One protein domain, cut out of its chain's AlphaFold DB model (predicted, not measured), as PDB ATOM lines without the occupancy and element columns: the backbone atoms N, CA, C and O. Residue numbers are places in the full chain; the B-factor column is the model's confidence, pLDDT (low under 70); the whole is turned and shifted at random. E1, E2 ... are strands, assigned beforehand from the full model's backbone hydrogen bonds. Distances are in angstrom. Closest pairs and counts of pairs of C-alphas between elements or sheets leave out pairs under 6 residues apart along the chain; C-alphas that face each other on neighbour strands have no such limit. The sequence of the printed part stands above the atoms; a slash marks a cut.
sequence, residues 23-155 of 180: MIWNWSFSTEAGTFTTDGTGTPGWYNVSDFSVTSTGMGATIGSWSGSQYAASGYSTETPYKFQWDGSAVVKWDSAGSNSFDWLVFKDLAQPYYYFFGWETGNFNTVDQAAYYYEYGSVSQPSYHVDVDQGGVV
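Overview. This is residues 23 to 155 of the 180 residues of an uncharacterized protein of Syntrophus gentianae (UniProt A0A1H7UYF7). A six-stranded sheet, curled like part of a barrel, folds back on itself at E3, with E5 and E4 facing E2, E1 and E9; a smaller three-stranded sheet of E6, E7 and E8 lies face to face with it, strands crossed, as a sandwich. The printed part has 133 residues, with no named helix and nine named strands, E1 to E9 in chain order, holding 70 residues: all strand. The large sheet runs E5, E4, E3, E2, E1, E9 and the small one E6, E7, E8, both antiparallel throughout. The whole is compact, with a radius of gyration of the C-alphas of 13.6 A and spans of 40 by 34 by 26 A.

Along the chain. In the large sheet, E5 is residues 91 to 96, E4 82 to 86, E3 45 to 56, E2 32 to 40, E1 23 to 29 and E9 148 to 154. E3 is 27.7 A long and bends by 74 degrees at residue 50; E2 is 24.9 A long. E1 begins at C-alpha 23 (-26.554, -21.799, 5.079), and E9 ends at C-alpha 154 (-28.423, -24.397, 8.910). In the small sheet, E6 is residues 105 to 109, E7 114 to 121 and E8 125 to 135. E7 bends by 87 degrees at residue 118, and E8 by 118 degrees at residue 128.

Arrangement. The large sheet is strongly twisted, with edge strands E5 and E9. E3 pairs in a staggered way, with E4 over residues 45 to 48 and with E2 over residues 49 to 56. N 47 and O 84 are 2.9 A apart, within hydrogen-bond range, and so are N 53 and O 35, at 2.9 A. E1 is antiparallel to E2, with N 25 and O 36 at 2.9 A, and to E9, with N 26 and O 150 at 2.9 A. E5 and E4 form a hairpin, with N 83 and O 95 at 2.8 A. The closest C-alphas of E5 and E9 are those of Val 91 and Val 149, 6.8 A apart. The two sheets of the sandwich have 53 pairs of C-alphas within 10 A, and their strands stand at 58 degrees. The closest C-alphas of E5 and E8 are those of Lys 93 and Val 128, at 5.7 A. In the small sheet, N 107 and O 116 are 2.9 A apart, and N 117 and O 132 2.8 A. E2 is apart from E6, E7 and E8.

Size, cuts and confidence. The two C-alphas farthest apart, those of Thr 43 and Tyr 137, are 40.6 A apart. The printed part has no cut. The links E3 to E4, with 25 residues, and E8 to E9, with 12, are long. The mean pLDDT of the printed part is 79.7; residues 68 to 81, 97 to 99, 137 to 143 and 152 to 155 are under 70.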
ATOM      1  N   MET A  23     -27.698 -21.149   4.464       85.94
ATOM      2  CA  MET A  23     -26.554 -21.799   5.079       85.94
ATOM      3  C   MET A  23     -25.622 -20.768   5.669       85.94
ATOM      4  O   MET A  23     -25.327 -19.776   5.009       85.94
ATOM      5  N   ILE A  24     -25.141 -21.033   6.881       88.69
ATOM      6  CA  ILE A  24     -24.098 -20.232   7.507       88.69
ATOM      7  C   ILE A  24     -22.767 -20.950   7.343       88.69
ATOM      8  O   ILE A  24     -22.624 -22.122   7.703       88.69
ATOM      9  N   TRP A  25     -21.796 -20.200   6.847       90.88
ATOM     10  CA  TRP A  25     -20.394 -20.577   6.782       90.88
ATOM     11  C   TRP A  25     -19.642 -19.656   7.713       90.88
ATOM     12  O   TRP A  25     -19.769 -18.440   7.572       90.88
ATOM     13  N   ASN A  26     -18.898 -20.206   8.661       91.81
ATOM     14  CA  ASN A  26     -17.983 -19.383   9.431       91.81
ATOM     15  C   ASN A  26     -16.737 -19.163   8.581       91.81
ATOM     16  O   ASN A  26     -16.352 -20.026   7.794       91.81
ATOM     17  N   TRP A  27     -16.132 -17.995   8.721       93.19
ATOM     18  CA  TRP A  27     -14.820 -17.729   8.166       93.19
ATOM     19  C   TRP A  27     -13.941 -17.109   9.239       93.19
ATOM     20  O   TRP A  27     -14.419 -16.358  10.095       93.19
ATOM     21  N   SER A  28     -12.648 -17.403   9.184       92.38
ATOM     22  CA  SER A  28     -11.661 -16.731  10.024       92.38
ATOM     23  C   SER A  28     -10.288 -16.722   9.381       92.38
ATOM     24  O   SER A  28      -9.907 -17.675   8.705       92.38
ATOM     25  N   PHE A  29      -9.541 -15.653   9.629       89.69
ATOM     26  CA  PHE A  29      -8.125 -15.548   9.308       89.69
ATOM     27  C   PHE A  29      -7.484 -14.497  10.222       89.69
ATOM     28  O   PHE A  29      -8.081 -13.462  10.507       89.69
ATOM     29  N   SER A  30      -6.247 -14.725  10.677       89.19
ATOM     30  CA  SER A  30      -5.569 -13.816  11.618       89.19
ATOM     31  C   SER A  30      -6.451 -13.475  12.841       89.19
ATOM     32  O   SER A  30      -6.859 -14.373  13.573       89.19
ATOM     33  N   THR A  31      -6.745 -12.193  13.072       88.81
ATOM     34  CA  THR A  31      -7.640 -11.682  14.125       88.81
ATOM     35  C   THR A  31      -9.048 -11.350  13.629       88.81
ATOM     36  O   THR A  31      -9.816 -10.714  14.348       88.81
ATOM     37  N   GLU A  32      -9.377 -11.739  12.401       90.62
ATOM     38  CA  GLU A  32     -10.644 -11.443  11.747       90.62
ATOM     39  C   GLU A  32     -11.501 -12.709  11.687       90.62
ATOM     40  O   GLU A  32     -11.014 -13.797  11.369       90.62
ATOM     41  N   ALA A  33     -12.790 -12.577  11.983       91.25
ATOM     42  CA  ALA A  33     -13.738 -13.678  11.873       91.25
ATOM     43  C   ALA A  33     -15.144 -13.174  11.561       91.25
ATOM     44  O   ALA A  33     -15.505 -12.032  11.871       91.25
ATOM     45  N   GLY A  34     -15.962 -14.051  10.993       91.44
ATOM     46  CA  GLY A  34     -17.329 -13.718  10.645       91.44
ATOM     47  C   GLY A  34     -18.082 -14.858   9.990       91.44
ATOM     48  O   GLY A  34     -17.749 -16.029  10.179       91.44
ATOM     49  N   THR A  35     -19.133 -14.511   9.247       91.38
ATOM     50  CA  THR A  35     -19.919 -15.500   8.510       91.38
ATOM     51  C   THR A  35     -20.265 -15.076   7.089       91.38
ATOM     52  O   THR A  35     -20.434 -13.891   6.793       91.38
ATOM     53  N   PHE A  36     -20.416 -16.065   6.211       90.31
ATOM     54  CA  PHE A  36     -21.193 -15.945   4.984       90.31
ATOM     55  C   PHE A  36     -22.557 -16.584   5.204       90.31
ATOM     56  O   PHE A  36     -22.654 -17.676   5.763       90.31
ATOM     57  N   THR A  37     -23.605 -15.935   4.710       88.25
ATOM     58  CA  THR A  37     -24.888 -16.602   4.489       88.25
ATOM     59  C   THR A  37     -25.034 -16.881   3.007       88.25
ATOM     60  O   THR A  37     -24.842 -15.972   2.200       88.25
ATOM     61  N   THR A  38     -25.375 -18.112   2.642       88.44
ATOM     62  CA  THR A  38     -25.556 -18.509   1.242       88.44
ATOM     63  C   THR A  38     -26.886 -19.206   1.003       88.44
ATOM     64  O   THR A  38     -27.527 -19.694   1.937       88.44
ATOM     65  N   ASP A  39     -27.271 -19.331  -0.265       84.31
ATOM     66  CA  ASP A  39     -28.317 -20.264  -0.679       84.31
ATOM     67  C   ASP A  39     -27.784 -21.706  -0.749       84.31
ATOM     68  O   ASP A  39     -26.672 -21.936  -1.200       84.31
ATOM     69  N   GLY A  40     -28.542 -22.707  -0.287       78.94
ATOM     70  CA  GLY A  40     -28.195 -24.109  -0.554       78.94
ATOM     71  C   GLY A  40     -28.621 -25.109   0.515       78.94
ATOM     72  O   GLY A  40     -29.499 -24.851   1.334       78.94
ATOM     73  N   THR A  41     -28.039 -26.309   0.456       78.12
ATOM     74  CA  THR A  41     -28.430 -27.453   1.305       78.12
ATOM     75  C   THR A  41     -27.253 -28.227   1.905       78.12
ATOM     76  O   THR A  41     -27.461 -29.285   2.489       78.12
ATOM     77  N   GLY A  42     -26.023 -27.732   1.768       79.44
ATOM     78  CA  GLY A  42     -24.815 -28.342   2.342       79.44
ATOM     79  C   GLY A  42     -24.246 -29.469   1.491       79.44
ATOM     80  O   GLY A  42     -23.490 -30.298   1.980       79.44
ATOM     81  N   THR A  43     -24.641 -29.537   0.220       87.88
ATOM     82  CA  THR A  43     -24.107 -30.473  -0.773       87.88
ATOM     83  C   THR A  43     -23.006 -29.815  -1.608       87.88
ATOM     84  O   THR A  43     -23.094 -28.612  -1.854       87.88
ATOM     85  N   PRO A  44     -22.000 -30.556  -2.100       91.81
ATOM     86  CA  PRO A  44     -20.978 -30.001  -2.987       91.81
ATOM     87  C   PRO A  44     -21.593 -29.236  -4.162       91.81
ATOM     88  O   PRO A  44     -22.552 -29.708  -4.776       91.81
ATOM     89  N   GLY A  45     -21.072 -28.048  -4.464       92.12
ATOM     90  CA  GLY A  45     -21.646 -27.178  -5.484       92.12
ATOM     91  C   GLY A  45     -21.291 -25.705  -5.331       92.12
ATOM     92  O   GLY A  45     -20.409 -25.332  -4.560       92.12
ATOM     93  N   TRP A  46     -21.985 -24.879  -6.111       90.94
ATOM     94  CA  TRP A  46     -21.865 -23.426  -6.082       90.94
ATOM     95  C   TRP A  46     -22.872 -22.815  -5.116       90.94
ATOM     96  O   TRP A  46     -24.053 -23.153  -5.161       90.94
ATOM     97  N   TYR A  47     -22.387 -21.876  -4.315       89.69
ATOM     98  CA  TYR A  47     -23.133 -21.166  -3.287       89.69
ATOM     99  C   TYR A  47     -23.101 -19.672  -3.583       89.69
ATOM    100  O   TYR A  47     -22.019 -19.098  -3.694       89.69
ATOM    101  N   ASN A  48     -24.261 -19.036  -3.728       88.69
ATOM    102  CA  ASN A  48     -24.364 -17.585  -3.855       88.69
ATOM    103  C   ASN A  48     -24.368 -16.968  -2.457       88.69
ATOM    104  O   ASN A  48     -25.184 -17.337  -1.614       88.69
ATOM    105  N   VAL A  49     -23.486 -16.000  -2.222       88.06
ATOM    106  CA  VAL A  49     -23.416 -15.260  -0.961       88.06
ATOM    107  C   VAL A  49     -24.550 -14.238  -0.923       88.06
ATOM    108  O   VAL A  49     -24.580 -13.288  -1.705       88.06
ATOM    109  N   SER A  50     -25.498 -14.446  -0.012       85.19
ATOM    110  CA  SER A  50     -26.633 -13.555   0.235       85.19
ATOM    111  C   SER A  50     -26.398 -12.585   1.391       85.19
ATOM    112  O   SER A  50     -27.081 -11.569   1.471       85.19
ATOM    113  N   ASP A  51     -25.475 -12.903   2.301       86.00
ATOM    114  CA  ASP A  51     -25.045 -11.996   3.366       86.00
ATOM    115  C   ASP A  51     -23.581 -12.245   3.733       86.00
ATOM    116  O   ASP A  51     -23.073 -13.360   3.607       86.00
ATOM    117  N   PHE A  52     -22.927 -11.203   4.227       87.75
ATOM    118  CA  PHE A  52     -21.579 -11.239   4.778       87.75
ATOM    119  C   PHE A  52     -21.601 -10.518   6.115       87.75
ATOM    120  O   PHE A  52     -22.167  -9.427   6.216       87.75
ATOM    121  N   SER A  53     -20.989 -11.113   7.131       89.25
ATOM    122  CA  SER A  53     -20.845 -10.480   8.432       89.25
ATOM    123  C   SER A  53     -19.438 -10.618   8.972       89.25
ATOM    124  O   SER A  53     -18.806 -11.648   8.764       89.25
ATOM    125  N   VAL A  54     -18.995  -9.596   9.699       88.88
ATOM    126  CA  VAL A  54     -17.792  -9.595  10.533       88.88
ATOM    127  C   VAL A  54     -18.252  -9.646  11.984       88.88
ATOM    128  O   VAL A  54     -19.003  -8.775  12.431       88.88
ATOM    129  N   THR A  55     -17.819 -10.665  12.719       89.50
ATOM    130  CA  THR A  55     -18.162 -10.883  14.134       89.50
ATOM    131  C   THR A  55     -16.992 -10.583  15.067       89.50
ATOM    132  O   THR A  55     -17.208 -10.302  16.247       89.50
ATOM    133  N   SER A  56     -15.762 -10.601  14.551       89.25
ATOM    134  CA  SER A  56     -14.548 -10.230  15.275       89.25
ATOM    135  C   SER A  56     -13.558  -9.543  14.342       89.25
ATOM    136  O   SER A  56     -13.414  -9.944  13.191       89.25
ATOM    137  N   THR A  57     -12.885  -8.513  14.849       88.56
ATOM    138  CA  THR A  57     -11.844  -7.780  14.126       88.56
ATOM    139  C   THR A  57     -10.810  -7.239  15.105       88.56
ATOM    140  O   THR A  57     -11.155  -6.611  16.111       88.56
ATOM    141  N   GLY A  58      -9.531  -7.480  14.820       85.06
ATOM    142  CA  GLY A  58      -8.404  -6.927  15.576       85.06
ATOM    143  C   GLY A  58      -7.993  -5.531  15.100       85.06
ATOM    144  O   GLY A  58      -7.254  -4.831  15.789       85.06
ATOM    145  N   MET A  59      -8.494  -5.115  13.936       80.94
ATOM    146  CA  MET A  59      -8.102  -3.882  13.246       80.94
ATOM    147  C   MET A  59      -9.065  -2.715  13.483       80.94
ATOM    148  O   MET A  59      -8.808  -1.592  13.048       80.94
ATOM    149  N   GLY A  60     -10.175  -2.957  14.183       79.88
ATOM    150  CA  GLY A  60     -11.198  -1.942  14.426       79.88
ATOM    151  C   GLY A  60     -12.071  -1.662  13.204       79.88
ATOM    152  O   GLY A  60     -12.618  -0.564  13.091       79.88
ATOM    153  N   ALA A  61     -12.200  -2.636  12.295       83.50
ATOM    154  CA  ALA A  61     -13.281  -2.620  11.322       83.50
ATOM    155  C   ALA A  61     -14.638  -2.653  12.040       83.50
ATOM    156  O   ALA A  61     -14.754  -2.904  13.244       83.50
ATOM    157  N   THR A  62     -15.692  -2.379  11.297       85.06
ATOM    158  CA  THR A  62     -17.041  -2.455  11.833       85.06
ATOM    159  C   THR A  62     -17.402  -3.911  12.123       85.06
ATOM    160  O   THR A  62     -17.209  -4.778  11.284       85.06
ATOM    161  N   ILE A  63     -17.947  -4.208  13.304       87.06
ATOM    162  CA  ILE A  63     -18.630  -5.488  13.545       87.06
ATOM    163  C   ILE A  63     -20.060  -5.315  13.041       87.06
ATOM    164  O   ILE A  63     -20.778  -4.421  13.494       87.06
ATOM    165  N   GLY A  64     -20.467  -6.124  12.068       82.62
ATOM    166  CA  GLY A  64     -21.627  -5.796  11.246       82.62
ATOM    167  C   GLY A  64     -21.969  -6.859  10.216       82.62
ATOM    168  O   GLY A  64     -21.186  -7.766   9.964       82.62
ATOM    169  N   SER A  65     -23.143  -6.728   9.603       81.19
ATOM    170  CA  SER A  65     -23.589  -7.545   8.467       81.19
ATOM    171  C   SER A  65     -24.029  -6.660   7.306       81.19
ATOM    172  O   SER A  65     -24.474  -5.533   7.526       81.19
ATOM    173  N   TRP A  66     -23.940  -7.170   6.078       77.56
ATOM    174  CA  TRP A  66     -24.424  -6.474   4.886       77.56
ATOM    175  C   TRP A  66     -25.946  -6.271   4.933       77.56
ATOM    176  O   TRP A  66     -26.423  -5.155   4.720       77.56
ATOM    177  N   SER A  67     -26.712  -7.317   5.256       70.81
ATOM    178  CA  SER A  67     -28.182  -7.271   5.228       70.81
ATOM    179  C   SER A  67     -28.834  -6.655   6.480       70.81
ATOM    180  O   SER A  67     -30.042  -6.412   6.493       70.81
ATOM    181  N   GLY A  68     -28.057  -6.395   7.541       58.47
ATOM    182  CA  GLY A  68     -28.549  -5.834   8.807       58.47
ATOM    183  C   GLY A  68     -29.297  -6.829   9.709       58.47
ATOM    184  O   GLY A  68     -29.972  -6.406  10.647       58.47
ATOM    185  N   SER A  69     -29.193  -8.137   9.443       52.41
ATOM    186  CA  SER A  69     -30.005  -9.177  10.097       52.41
ATOM    187  C   SER A  69     -29.618  -9.476  11.554       52.41
ATOM    188  O   SER A  69     -30.495  -9.782  12.361       52.41
ATOM    189  N   GLN A  70     -28.332  -9.395  11.919       49.00
ATOM    190  CA  GLN A  70     -27.862  -9.685  13.292       49.00
ATOM    191  C   GLN A  70     -26.895  -8.644  13.873       49.00
ATOM    192  O   GLN A  70     -26.843  -8.492  15.092       49.00
ATOM    193  N   TYR A  71     -26.180  -7.892  13.032       46.53
ATOM    194  CA  TYR A  71     -25.186  -6.912  13.469       46.53
ATOM    195  C   TYR A  71     -25.396  -5.617  12.679       46.53
ATOM    196  O   TYR A  71     -25.050  -5.525  11.500       46.53
ATOM    197  N   ALA A  72     -26.068  -4.647  13.301       47.12
ATOM    198  CA  ALA A  72     -26.441  -3.384  12.676       47.12
ATOM    199  C   ALA A  72     -25.347  -2.335  12.900       47.12
ATOM    200  O   ALA A  72     -25.355  -1.601  13.886       47.12
ATOM    201  N   ALA A  73     -24.433  -2.245  11.946       48.34
ATOM    202  CA  ALA A  73     -23.618  -1.066  11.729       48.34
ATOM    203  C   ALA A  73     -23.539  -0.841  10.219       48.34
ATOM    204  O   ALA A  73     -23.682  -1.782   9.443       48.34
ATOM    205  N   SER A  74     -23.471   0.422   9.815       51.03
ATOM    206  CA  SER A  74     -23.743   0.921   8.467       51.03
ATOM    207  C   SER A  74     -22.956   0.204   7.368       51.03
ATOM    208  O   SER A  74     -21.896   0.674   6.986       51.03
ATOM    209  N   GLY A  75     -23.558  -0.879   6.864       57.97
ATOM    210  CA  GLY A  75     -23.456  -1.462   5.531       57.97
ATOM    211  C   GLY A  75     -22.074  -1.957   5.119       57.97
ATOM    212  O   GLY A  75     -21.103  -1.220   5.120       57.97
ATOM    213  N   TYR A  76     -22.003  -3.192   4.643       60.25
ATOM    214  CA  TYR A  76     -20.989  -3.551   3.655       60.25
ATOM    215  C   TYR A  76     -21.589  -3.314   2.264       60.25
ATOM    216  O   TYR A  76     -22.773  -3.600   2.071       60.25
ATOM    217  N   SER A  77     -20.845  -2.760   1.298       64.88
ATOM    218  CA  SER A  77     -21.359  -2.658  -0.083       64.88
ATOM    219  C   SER A  77     -21.134  -3.941  -0.858       64.88
ATOM    220  O   SER A  77     -20.112  -4.607  -0.684       64.88
ATOM    221  N   THR A  78     -22.041  -4.210  -1.796       54.88
ATOM    222  CA  THR A  78     -21.941  -5.331  -2.723       54.88
ATOM    223  C   THR A  78     -22.014  -4.888  -4.166       54.88
ATOM    224  O   THR A  78     -22.983  -4.276  -4.611       54.88
ATOM    225  N   GLU A  79     -20.981  -5.256  -4.912       52.34
ATOM    226  CA  GLU A  79     -21.095  -5.409  -6.352       52.34
ATOM    227  C   GLU A  79     -21.342  -6.900  -6.623       52.34
ATOM    228  O   GLU A  79     -20.599  -7.778  -6.193       52.34
ATOM    229  N   THR A  80     -22.508  -7.163  -7.202       58.81
ATOM    230  CA  THR A  80     -23.178  -8.455  -7.408       58.81
ATOM    231  C   THR A  80     -22.512  -9.355  -8.457       58.81
ATOM    232  O   THR A  80     -21.969  -8.800  -9.403       58.81
ATOM    233  N   PRO A  81     -22.855 -10.663  -8.525       65.38
ATOM    234  CA  PRO A  81     -23.019 -11.633  -7.439       65.38
ATOM    235  C   PRO A  81     -21.696 -12.299  -7.025       65.38
ATOM    236  O   PRO A  81     -20.873 -12.679  -7.853       65.38
ATOM    237  N   TYR A  82     -21.562 -12.529  -5.724       81.44
ATOM    238  CA  TYR A  82     -20.450 -13.256  -5.128       81.44
ATOM    239  C   TYR A  82     -20.825 -14.715  -4.906       81.44
ATOM    240  O   TYR A  82     -21.882 -15.009  -4.342       81.44
ATOM    241  N   LYS A  83     -19.973 -15.633  -5.358       88.81
ATOM    242  CA  LYS A  83     -20.174 -17.068  -5.196       88.81
ATOM    243  C   LYS A  83     -18.892 -17.750  -4.773       88.81
ATOM    244  O   LYS A  83     -17.792 -17.264  -5.027       88.81
ATOM    245  N   PHE A  84     -19.049 -18.926  -4.193       90.88
ATOM    246  CA  PHE A  84     -17.940 -19.843  -4.028       90.88
ATOM    247  C   PHE A  84     -18.359 -21.273  -4.316       90.88
ATOM    248  O   PHE A  84     -19.535 -21.631  -4.217       90.88
ATOM    249  N   GLN A  85     -17.386 -22.084  -4.708       92.50
ATOM    250  CA  GLN A  85     -17.572 -23.507  -4.914       92.50
ATOM    251  C   GLN A  85     -17.071 -24.258  -3.684       92.50
ATOM    252  O   GLN A  85     -15.929 -24.073  -3.275       92.50
ATOM    253  N   TRP A  86     -17.912 -25.125  -3.129       92.81
ATOM    254  CA  TRP A  86     -17.575 -26.014  -2.019       92.81
ATOM    255  C   TRP A  86     -17.599 -27.469  -2.486       92.81
ATOM    256  O   TRP A  86     -18.507 -27.868  -3.221       92.81
ATOM    257  N   ASP A  87     -16.611 -28.266  -2.082       91.81
ATOM    258  CA  ASP A  87     -16.417 -29.627  -2.601       91.81
ATOM    259  C   ASP A  87     -16.910 -30.756  -1.684       91.81
ATOM    260  O   ASP A  87     -16.902 -31.919  -2.089       91.81
ATOM    261  N   GLY A  88     -17.366 -30.440  -0.474       88.31
ATOM    262  CA  GLY A  88     -17.603 -31.448   0.566       88.31
ATOM    263  C   GLY A  88     -16.790 -31.215   1.836       88.31
ATOM    264  O   GLY A  88     -17.148 -31.716   2.899       88.31
ATOM    265  N   SER A  89     -15.694 -30.471   1.717       87.94
ATOM    266  CA  SER A  89     -14.700 -30.311   2.772       87.94
ATOM    267  C   SER A  89     -14.165 -28.890   2.879       87.94
ATOM    268  O   SER A  89     -13.995 -28.403   3.991       87.94
ATOM    269  N   ALA A  90     -13.964 -28.209   1.753       89.50
ATOM    270  CA  ALA A  90     -13.394 -26.874   1.711       89.50
ATOM    271  C   ALA A  90     -13.970 -26.058   0.550       89.50
ATOM    272  O   ALA A  90     -14.619 -26.578  -0.366       89.50
ATOM    273  N   VAL A  91     -13.719 -24.751   0.593       91.38
ATOM    274  CA  VAL A  91     -13.903 -23.891  -0.573       91.38
ATOM    275  C   VAL A  91     -12.783 -24.187  -1.568       91.38
ATOM    276  O   VAL A  91     -11.613 -24.213  -1.205       91.38
ATOM    277  N   VAL A  92     -13.148 -24.410  -2.830       92.56
ATOM    278  CA  VAL A  92     -12.204 -24.735  -3.915       92.56
ATOM    279  C   VAL A  92     -12.132 -23.656  -4.989       92.56
ATOM    280  O   VAL A  92     -11.232 -23.680  -5.826       92.56
ATOM    281  N   LYS A  93     -13.060 -22.693  -4.968       91.19
ATOM    282  CA  LYS A  93     -13.037 -21.552  -5.880       91.19
ATOM    283  C   LYS A  93     -13.842 -20.372  -5.345       91.19
ATOM    284  O   LYS A  93     -14.956 -20.566  -4.862       91.19
ATOM    285  N   TRP A  94     -13.309 -19.168  -5.534       89.88
ATOM    286  CA  TRP A  94     -14.023 -17.898  -5.400       89.88
ATOM    287  C   TRP A  94     -14.469 -17.398  -6.778       89.88
ATOM    288  O   TRP A  94     -13.779 -17.620  -7.773       89.88
ATOM    289  N   ASP A  95     -15.640 -16.773  -6.847       85.38
ATOM    290  CA  ASP A  95     -16.155 -16.143  -8.060       85.38
ATOM    291  C   ASP A  95     -16.840 -14.825  -7.695       85.38
ATOM    292  O   ASP A  95     -17.916 -14.793  -7.087       85.38
ATOM    293  N   SER A  96     -16.191 -13.722  -8.052       72.31
ATOM    294  CA  SER A  96     -16.840 -12.424  -8.139       72.31
ATOM    295  C   SER A  96     -17.328 -12.223  -9.551       72.31
ATOM    296  O   SER A  96     -16.530 -11.911 -10.437       72.31
ATOM    297  N   ALA A  97     -18.626 -12.358  -9.777       59.66
ATOM    298  CA  ALA A  97     -19.170 -12.151 -11.102       59.66
ATOM    299  C   ALA A  97     -18.993 -10.680 -11.530       59.66
ATOM    300  O   ALA A  97     -19.830  -9.828 -11.262       59.66
ATOM    301  N   GLY A  98     -17.898 -10.395 -12.234       56.34
ATOM    302  CA  GLY A  98     -17.632  -9.119 -12.895       56.34
ATOM    303  C   GLY A  98     -16.973  -8.020 -12.053       56.34
ATOM    304  O   GLY A  98     -16.670  -6.976 -12.625       56.34
ATOM    305  N   SER A  99     -16.714  -8.220 -10.754       62.25
ATOM    306  CA  SER A  99     -16.194  -7.153  -9.870       62.25
ATOM    307  C   SER A  99     -14.683  -6.911 -10.002       62.25
ATOM    308  O   SER A  99     -14.194  -5.824  -9.711       62.25
ATOM    309  N   ASN A 100     -13.912  -7.915 -10.429       72.31
ATOM    310  CA  ASN A 100     -12.483  -7.789 -10.717       72.31
ATOM    311  C   ASN A 100     -12.031  -8.876 -11.711       72.31
ATOM    312  O   ASN A 100     -12.731  -9.860 -11.926       72.31
ATOM    313  N   SER A 101     -10.856  -8.701 -12.325       79.88
ATOM    314  CA  SER A 101     -10.275  -9.667 -13.276       79.88
ATOM    315  C   SER A 101      -9.584 -10.865 -12.614       79.88
ATOM    316  O   SER A 101      -8.949 -11.654 -13.310       79.88
ATOM    317  N   PHE A 102      -9.636 -10.953 -11.286       81.00
ATOM    318  CA  PHE A 102      -8.915 -11.930 -10.474       81.00
ATOM    319  C   PHE A 102      -9.870 -12.851  -9.699       81.00
ATOM    320  O   PHE A 102      -9.418 -13.658  -8.902       81.00
ATOM    321  N   ASP A 103     -11.181 -12.765  -9.930       84.69
ATOM    322  CA  ASP A 103     -12.220 -13.570  -9.279       84.69
ATOM    323  C   ASP A 103     -12.187 -13.541  -7.727       84.69
ATOM    324  O   ASP A 103     -12.584 -14.507  -7.068       84.69
ATOM    325  N   TRP A 104     -11.716 -12.448  -7.115       85.38
ATOM    326  CA  TRP A 104     -11.708 -12.284  -5.653       85.38
ATOM    327  C   TRP A 104     -13.067 -11.888  -5.102       85.38
ATOM    328  O   TRP A 104     -13.689 -10.960  -5.616       85.38
ATOM    329  N   LEU A 105     -13.471 -12.462  -3.969       86.94
ATOM    330  CA  LEU A 105     -14.573 -11.889  -3.197       86.94
ATOM    331  C   LEU A 105     -14.091 -10.639  -2.467       86.94
ATOM    332  O   LEU A 105     -13.163 -10.727  -1.663       86.94
ATOM    333  N   VAL A 106     -14.745  -9.500  -2.697       85.44
ATOM    334  CA  VAL A 106     -14.373  -8.235  -2.055       85.44
ATOM    335  C   VAL A 106     -15.553  -7.637  -1.303       85.44
ATOM    336  O   VAL A 106     -16.587  -7.324  -1.893       85.44
ATOM    337  N   PHE A 107     -15.373  -7.416  -0.003       85.62
ATOM    338  CA  PHE A 107     -16.360  -6.758   0.851       85.62
ATOM    339  C   PHE A 107     -15.778  -5.468   1.411       85.62
ATOM    340  O   PHE A 107     -14.770  -5.492   2.112       85.62
ATOM    341  N   LYS A 108     -16.419  -4.338   1.112       85.00
ATOM    342  CA  LYS A 108     -16.038  -3.020   1.630       85.00
ATOM    343  C   LYS A 108     -16.889  -2.678   2.845       85.00
ATOM    344  O   LYS A 108     -18.111  -2.713   2.741       85.00
ATOM    345  N   ASP A 109     -16.251  -2.314   3.947       85.56
ATOM    346  CA  ASP A 109     -16.891  -1.650   5.081       85.56
ATOM    347  C   ASP A 109     -17.294  -0.224   4.655       85.56
ATOM    348  O   ASP A 109     -16.492   0.506   4.071       85.56
ATOM    349  N   LEU A 110     -18.554   0.175   4.853       83.44
ATOM    350  CA  LEU A 110     -19.023   1.516   4.479       83.44
ATOM    351  C   LEU A 110     -18.962   2.518   5.628       83.44
ATOM    352  O   LEU A 110     -19.073   3.721   5.387       83.44
ATOM    353  N   ALA A 111     -18.784   2.050   6.861       83.69
ATOM    354  CA  ALA A 111     -18.623   2.913   8.023       83.69
ATOM    355  C   ALA A 111     -17.149   3.259   8.272       83.69
ATOM    356  O   ALA A 111     -16.844   4.315   8.827       83.69
ATOM    357  N   GLN A 112     -16.241   2.374   7.865       82.50
ATOM    358  CA  GLN A 112     -14.797   2.531   7.985       82.50
ATOM    359  C   GLN A 112     -14.128   2.245   6.639       82.50
ATOM    360  O   GLN A 112     -14.654   1.476   5.849       82.50
ATOM    361  N   PRO A 113     -12.947   2.802   6.349       85.81
ATOM    362  CA  PRO A 113     -12.268   2.602   5.070       85.81
ATOM    363  C   PRO A 113     -11.536   1.245   5.016       85.81
ATOM    364  O   PRO A 113     -10.337   1.196   4.746       85.81
ATOM    365  N   TYR A 114     -12.236   0.145   5.311       85.81
ATOM    366  CA  TYR A 114     -11.694  -1.215   5.305       85.81
ATOM    367  C   TYR A 114     -12.285  -2.073   4.186       85.81
ATOM    368  O   TYR A 114     -13.440  -1.912   3.795       85.81
ATOM    369  N   TYR A 115     -11.493  -3.026   3.703       86.94
ATOM    370  CA  TYR A 115     -11.905  -4.032   2.729       86.94
ATOM    371  C   TYR A 115     -11.442  -5.412   3.181       86.94
ATOM    372  O   TYR A 115     -10.352  -5.545   3.735       86.94
ATOM    373  N   TYR A 116     -12.244  -6.423   2.881       88.31
ATOM    374  CA  TYR A 116     -11.929  -7.838   3.028       88.31
ATOM    375  C   TYR A 116     -11.833  -8.455   1.641       88.31
ATOM    376  O   TYR A 116     -12.743  -8.276   0.832       88.31
ATOM    377  N   PHE A 117     -10.753  -9.182   1.385       88.25
ATOM    378  CA  PHE A 117     -10.510  -9.892   0.138       88.25
ATOM    379  C   PHE A 117     -10.365 -11.379   0.430       88.25
ATOM    380  O   PHE A 117      -9.466 -11.763   1.172       88.25
ATOM    381  N   PHE A 118     -11.199 -12.214  -0.181       89.69
ATOM    382  CA  PHE A 118     -11.020 -13.667  -0.176       89.69
ATOM    383  C   PHE A 118     -10.567 -14.121  -1.559       89.69
ATOM    384  O   PHE A 118     -11.068 -13.639  -2.579       89.69
ATOM    385  N   GLY A 119      -9.596 -15.026  -1.580       88.31
ATOM    386  CA  GLY A 119      -8.861 -15.402  -2.777       88.31
ATOM    387  C   GLY A 119      -7.630 -14.542  -3.040       88.31
ATOM    388  O   GLY A 119      -6.940 -14.779  -4.018       88.31
ATOM    389  N   TRP A 120      -7.338 -13.519  -2.233       86.88
ATOM    390  CA  TRP A 120      -6.255 -12.586  -2.550       86.88
ATOM    391  C   TRP A 120      -4.877 -13.124  -2.171       86.88
ATOM    392  O   TRP A 120      -4.639 -13.475  -1.017       86.88
ATOM    393  N   GLU A 121      -3.951 -13.060  -3.128       82.75
ATOM    394  CA  GLU A 121      -2.514 -13.238  -2.925       82.75
ATOM    395  C   GLU A 121      -1.716 -12.088  -3.567       82.75
ATOM    396  O   GLU A 121      -2.144 -11.445  -4.537       82.75
ATOM    397  N   THR A 122      -0.507 -11.847  -3.048       79.19
ATOM    398  CA  THR A 122       0.434 -10.863  -3.606       79.19
ATOM    399  C   THR A 122       0.682 -11.120  -5.094       79.19
ATOM    400  O   THR A 122       1.022 -12.228  -5.490       79.19
ATOM    401  N   GLY A 123       0.585 -10.075  -5.922       79.75
ATOM    402  CA  GLY A 123       0.756 -10.191  -7.378       79.75
ATOM    403  C   GLY A 123      -0.548 -10.370  -8.156       79.75
ATOM    404  O   GLY A 123      -0.511 -10.605  -9.358       79.75
ATOM    405  N   ASN A 124      -1.686 -10.176  -7.490       81.06
ATOM    406  CA  ASN A 124      -3.022 -10.270  -8.056       81.06
ATOM    407  C   ASN A 124      -3.425 -11.695  -8.492       81.06
ATOM    408  O   ASN A 124      -4.005 -11.887  -9.559       81.06
ATOM    409  N   PHE A 125      -3.091 -12.704  -7.685       83.56
ATOM    410  CA  PHE A 125      -3.495 -14.091  -7.939       83.56
ATOM    411  C   PHE A 125      -4.735 -14.467  -7.129       83.56
ATOM    412  O   PHE A 125      -4.965 -13.899  -6.059       83.56
ATOM    413  N   ASN A 126      -5.531 -15.406  -7.656       86.19
ATOM    414  CA  ASN A 126      -6.639 -16.019  -6.930       86.19
ATOM    415  C   ASN A 126      -6.195 -17.323  -6.274       86.19
ATOM    416  O   ASN A 126      -6.101 -18.353  -6.948       86.19
ATOM    417  N   THR A 127      -5.946 -17.269  -4.975       89.62
ATOM    418  CA  THR A 127      -5.491 -18.409  -4.187       89.62
ATOM    419  C   THR A 127      -6.550 -18.708  -3.138       89.62
ATOM    420  O   THR A 127      -6.783 -17.917  -2.228       89.62
ATOM    421  N   VAL A 128      -7.267 -19.819  -3.320       88.19
ATOM    422  CA  VAL A 128      -8.549 -20.076  -2.643       88.19
ATOM    423  C   VAL A 128      -8.456 -20.067  -1.119       88.19
ATOM    424  O   VAL A 128      -9.371 -19.607  -0.441       88.19
ATOM    425  N   ASP A 129      -7.342 -20.531  -0.581       88.62
ATOM    426  CA  ASP A 129      -7.089 -20.640   0.844       88.62
ATOM    427  C   ASP A 129      -6.447 -19.379   1.425       88.62
ATOM    428  O   ASP A 129      -5.989 -19.405   2.561       88.62
ATOM    429  N   GLN A 130      -6.425 -18.273   0.679       89.50
ATOM    430  CA  GLN A 130      -5.874 -17.006   1.131       89.50
ATOM    431  C   GLN A 130      -6.938 -15.917   1.265       89.50
ATOM    432  O   GLN A 130      -7.833 -15.764   0.432       89.50
ATOM    433  N   ALA A 131      -6.808 -15.115   2.316       89.12
ATOM    434  CA  ALA A 131      -7.566 -13.891   2.501       89.12
ATOM    435  C   ALA A 131      -6.669 -12.756   2.997       89.12
ATOM    436  O   ALA A 131      -5.624 -12.971   3.616       89.12
ATOM    437  N   ALA A 132      -7.097 -11.529   2.732       87.56
ATOM    438  CA  ALA A 132      -6.448 -10.326   3.213       87.56
ATOM    439  C   ALA A 132      -7.476  -9.280   3.621       87.56
ATOM    440  O   ALA A 132      -8.640  -9.307   3.222       87.56
ATOM    441  N   TYR A 133      -7.007  -8.315   4.398       84.19
ATOM    442  CA  TYR A 133      -7.755  -7.116   4.727       84.19
ATOM    443  C   TYR A 133      -6.936  -5.887   4.328       84.19
ATOM    444  O   TYR A 133      -5.704  -5.914   4.337       84.19
ATOM    445  N   TYR A 134      -7.615  -4.799   3.975       83.69
ATOM    446  CA  TYR A 134      -6.991  -3.573   3.479       83.69
ATOM    447  C   TYR A 134      -7.602  -2.338   4.131       83.69
ATOM    448  O   TYR A 134      -8.814  -2.281   4.307       83.69
ATOM    449  N   TYR A 135      -6.777  -1.336   4.438       84.06
ATOM    450  CA  TYR A 135      -7.183  -0.015   4.913       84.06
ATOM    451  C   TYR A 135      -6.920   1.048   3.833       84.06
ATOM    452  O   TYR A 135      -5.783   1.210   3.398       84.06
ATOM    453  N   GLU A 136      -7.951   1.794   3.422       77.38
ATOM    454  CA  GLU A 136      -7.944   2.680   2.239       77.38
ATOM    455  C   GLU A 136      -6.890   3.790   2.276       77.38
ATOM    456  O   GLU A 136      -6.361   4.166   1.232       77.38
ATOM    457  N   TYR A 137      -6.548   4.294   3.464       69.44
ATOM    458  CA  TYR A 137      -5.657   5.448   3.628       69.44
ATOM    459  C   TYR A 137      -4.196   5.083   3.936       69.44
ATOM    460  O   TYR A 137      -3.427   5.942   4.369       69.44
ATOM    461  N   GLY A 138      -3.784   3.831   3.721       58.50
ATOM    462  CA  GLY A 138      -2.404   3.393   3.935       58.50
ATOM    463  C   GLY A 138      -1.929   2.370   2.907       58.50
ATOM    464  O   GLY A 138      -2.721   1.715   2.239       58.50
ATOM    465  N   SER A 139      -0.609   2.213   2.793       45.75
ATOM    466  CA  SER A 139       0.002   1.124   2.028       45.75
ATOM    467  C   SER A 139      -0.263  -0.191   2.751       45.75
ATOM    468  O   SER A 139       0.327  -0.461   3.796       45.75
ATOM    469  N   VAL A 140      -1.142  -1.025   2.216       47.16
ATOM    470  CA  VAL A 140      -1.349  -2.361   2.767       47.16
ATOM    471  C   VAL A 140      -0.350  -3.296   2.121       47.16
ATOM    472  O   VAL A 140      -0.425  -3.612   0.939       47.16
ATOM    473  N   SER A 141       0.596  -3.736   2.933       45.75
ATOM    474  CA  SER A 141       1.328  -4.973   2.710       45.75
ATOM    475  C   SER A 141       1.108  -5.834   3.947       45.75
ATOM    476  O   SER A 141       2.039  -6.100   4.702       45.75
ATOM    477  N   GLN A 142      -0.150  -6.167   4.230       59.38
ATOM    478  CA  GLN A 142      -0.463  -7.188   5.225       59.38
ATOM    479  C   GLN A 142      -0.454  -8.540   4.501       59.38
ATOM    480  O   GLN A 142      -0.918  -8.604   3.361       59.38
ATOM    481  N   PRO A 143       0.154  -9.579   5.096       65.62
ATOM    482  CA  PRO A 143       0.319 -10.865   4.436       65.62
ATOM    483  C   PRO A 143      -1.047 -11.464   4.096       65.62
ATOM    484  O   PRO A 143      -2.030 -11.216   4.795       65.62
ATOM    485  N   SER A 144      -1.104 -12.258   3.030       71.06
ATOM    486  CA  SER A 144      -2.216 -13.180   2.865       71.06
ATOM    487  C   SER A 144      -2.187 -14.181   4.018       71.06
ATOM    488  O   SER A 144      -1.136 -14.710   4.391       71.06
ATOM    489  N   TYR A 145      -3.344 -14.397   4.625       77.06
ATOM    490  CA  TYR A 145      -3.524 -15.352   5.705       77.06
ATOM    491  C   TYR A 145      -4.269 -16.562   5.177       77.06
ATOM    492  O   TYR A 145      -5.134 -16.417   4.313       77.06
ATOM    493  N   HIS A 146      -3.967 -17.733   5.737       81.19
ATOM    494  CA  HIS A 146      -4.810 -18.895   5.513       81.19
ATOM    495  C   HIS A 146      -6.233 -18.579   5.985       81.19
ATOM    496  O   HIS A 146      -6.398 -18.082   7.105       81.19
ATOM    497  N   VAL A 147      -7.228 -18.815   5.131       83.38
ATOM    498  CA  VAL A 147      -8.639 -18.663   5.485       83.38
ATOM    499  C   VAL A 147      -9.277 -20.024   5.687       83.38
ATOM    500  O   VAL A 147      -9.347 -20.844   4.773       83.38
ATOM    501  N   ASP A 148      -9.787 -20.227   6.892       81.81
ATOM    502  CA  ASP A 148     -10.623 -21.371   7.207       81.81
ATOM    503  C   ASP A 148     -12.078 -21.002   6.929       81.81
ATOM    504  O   ASP A 148     -12.553 -19.956   7.384       81.81
ATOM    505  N   VAL A 149     -12.776 -21.849   6.168       80.94
ATOM    506  CA  VAL A 149     -14.215 -21.726   5.915       80.94
ATOM    507  C   VAL A 149     -14.890 -23.050   6.218       80.94
ATOM    508  O   VAL A 149     -14.745 -24.021   5.473       80.94
ATOM    509  N   ASP A 150     -15.652 -23.079   7.302       85.56
ATOM    510  CA  ASP A 150     -16.371 -24.255   7.768       85.56
ATOM    511  C   ASP A 150     -17.885 -24.036   7.761       85.56
ATOM    512  O   ASP A 150     -18.410 -22.930   7.907       85.56
ATOM    513  N   GLN A 151     -18.615 -25.131   7.580       81.38
ATOM    514  CA  GLN A 151     -20.068 -25.118   7.634       81.38
ATOM    515  C   GLN A 151     -20.527 -24.978   9.097       81.38
ATOM    516  O   GLN A 151     -20.521 -25.948   9.852       81.38
ATOM    517  N   GLY A 152     -20.971 -23.781   9.486       69.44
ATOM    518  CA  GLY A 152     -21.351 -23.464  10.866       69.44
ATOM    519  C   GLY A 152     -22.726 -23.992  11.293       69.44
ATOM    520  O   GLY A 152     -22.939 -24.313  12.459       69.44
ATOM    521  N   GLY A 153     -23.677 -24.118  10.364       65.69
ATOM    522  CA  GLY A 153     -25.010 -24.661  10.646       65.69
ATOM    523  C   GLY A 153     -26.076 -24.192   9.656       65.69
ATOM    524  O   GLY A 153     -25.851 -23.302   8.837       65.69
ATOM    525  N   VAL A 154     -27.262 -24.803   9.719       58.56
ATOM    526  CA  VAL A 154     -28.423 -24.397   8.910       58.56
ATOM    527  C   VAL A 154     -29.313 -23.505   9.764       58.56
ATOM    528  O   VAL A 154     -29.712 -23.925  10.850       58.56
ATOM    529  N   VAL A 155     -29.664 -22.305   9.294       56.31
ATOM    530  CA  VAL A 155     -30.657 -21.479   9.998       56.31
ATOM    531  C   VAL A 155     -32.034 -22.084   9.737       56.31
ATOM    532  O   VAL A 155     -32.471 -22.124   8.580       56.31
TER     533      VAL A 155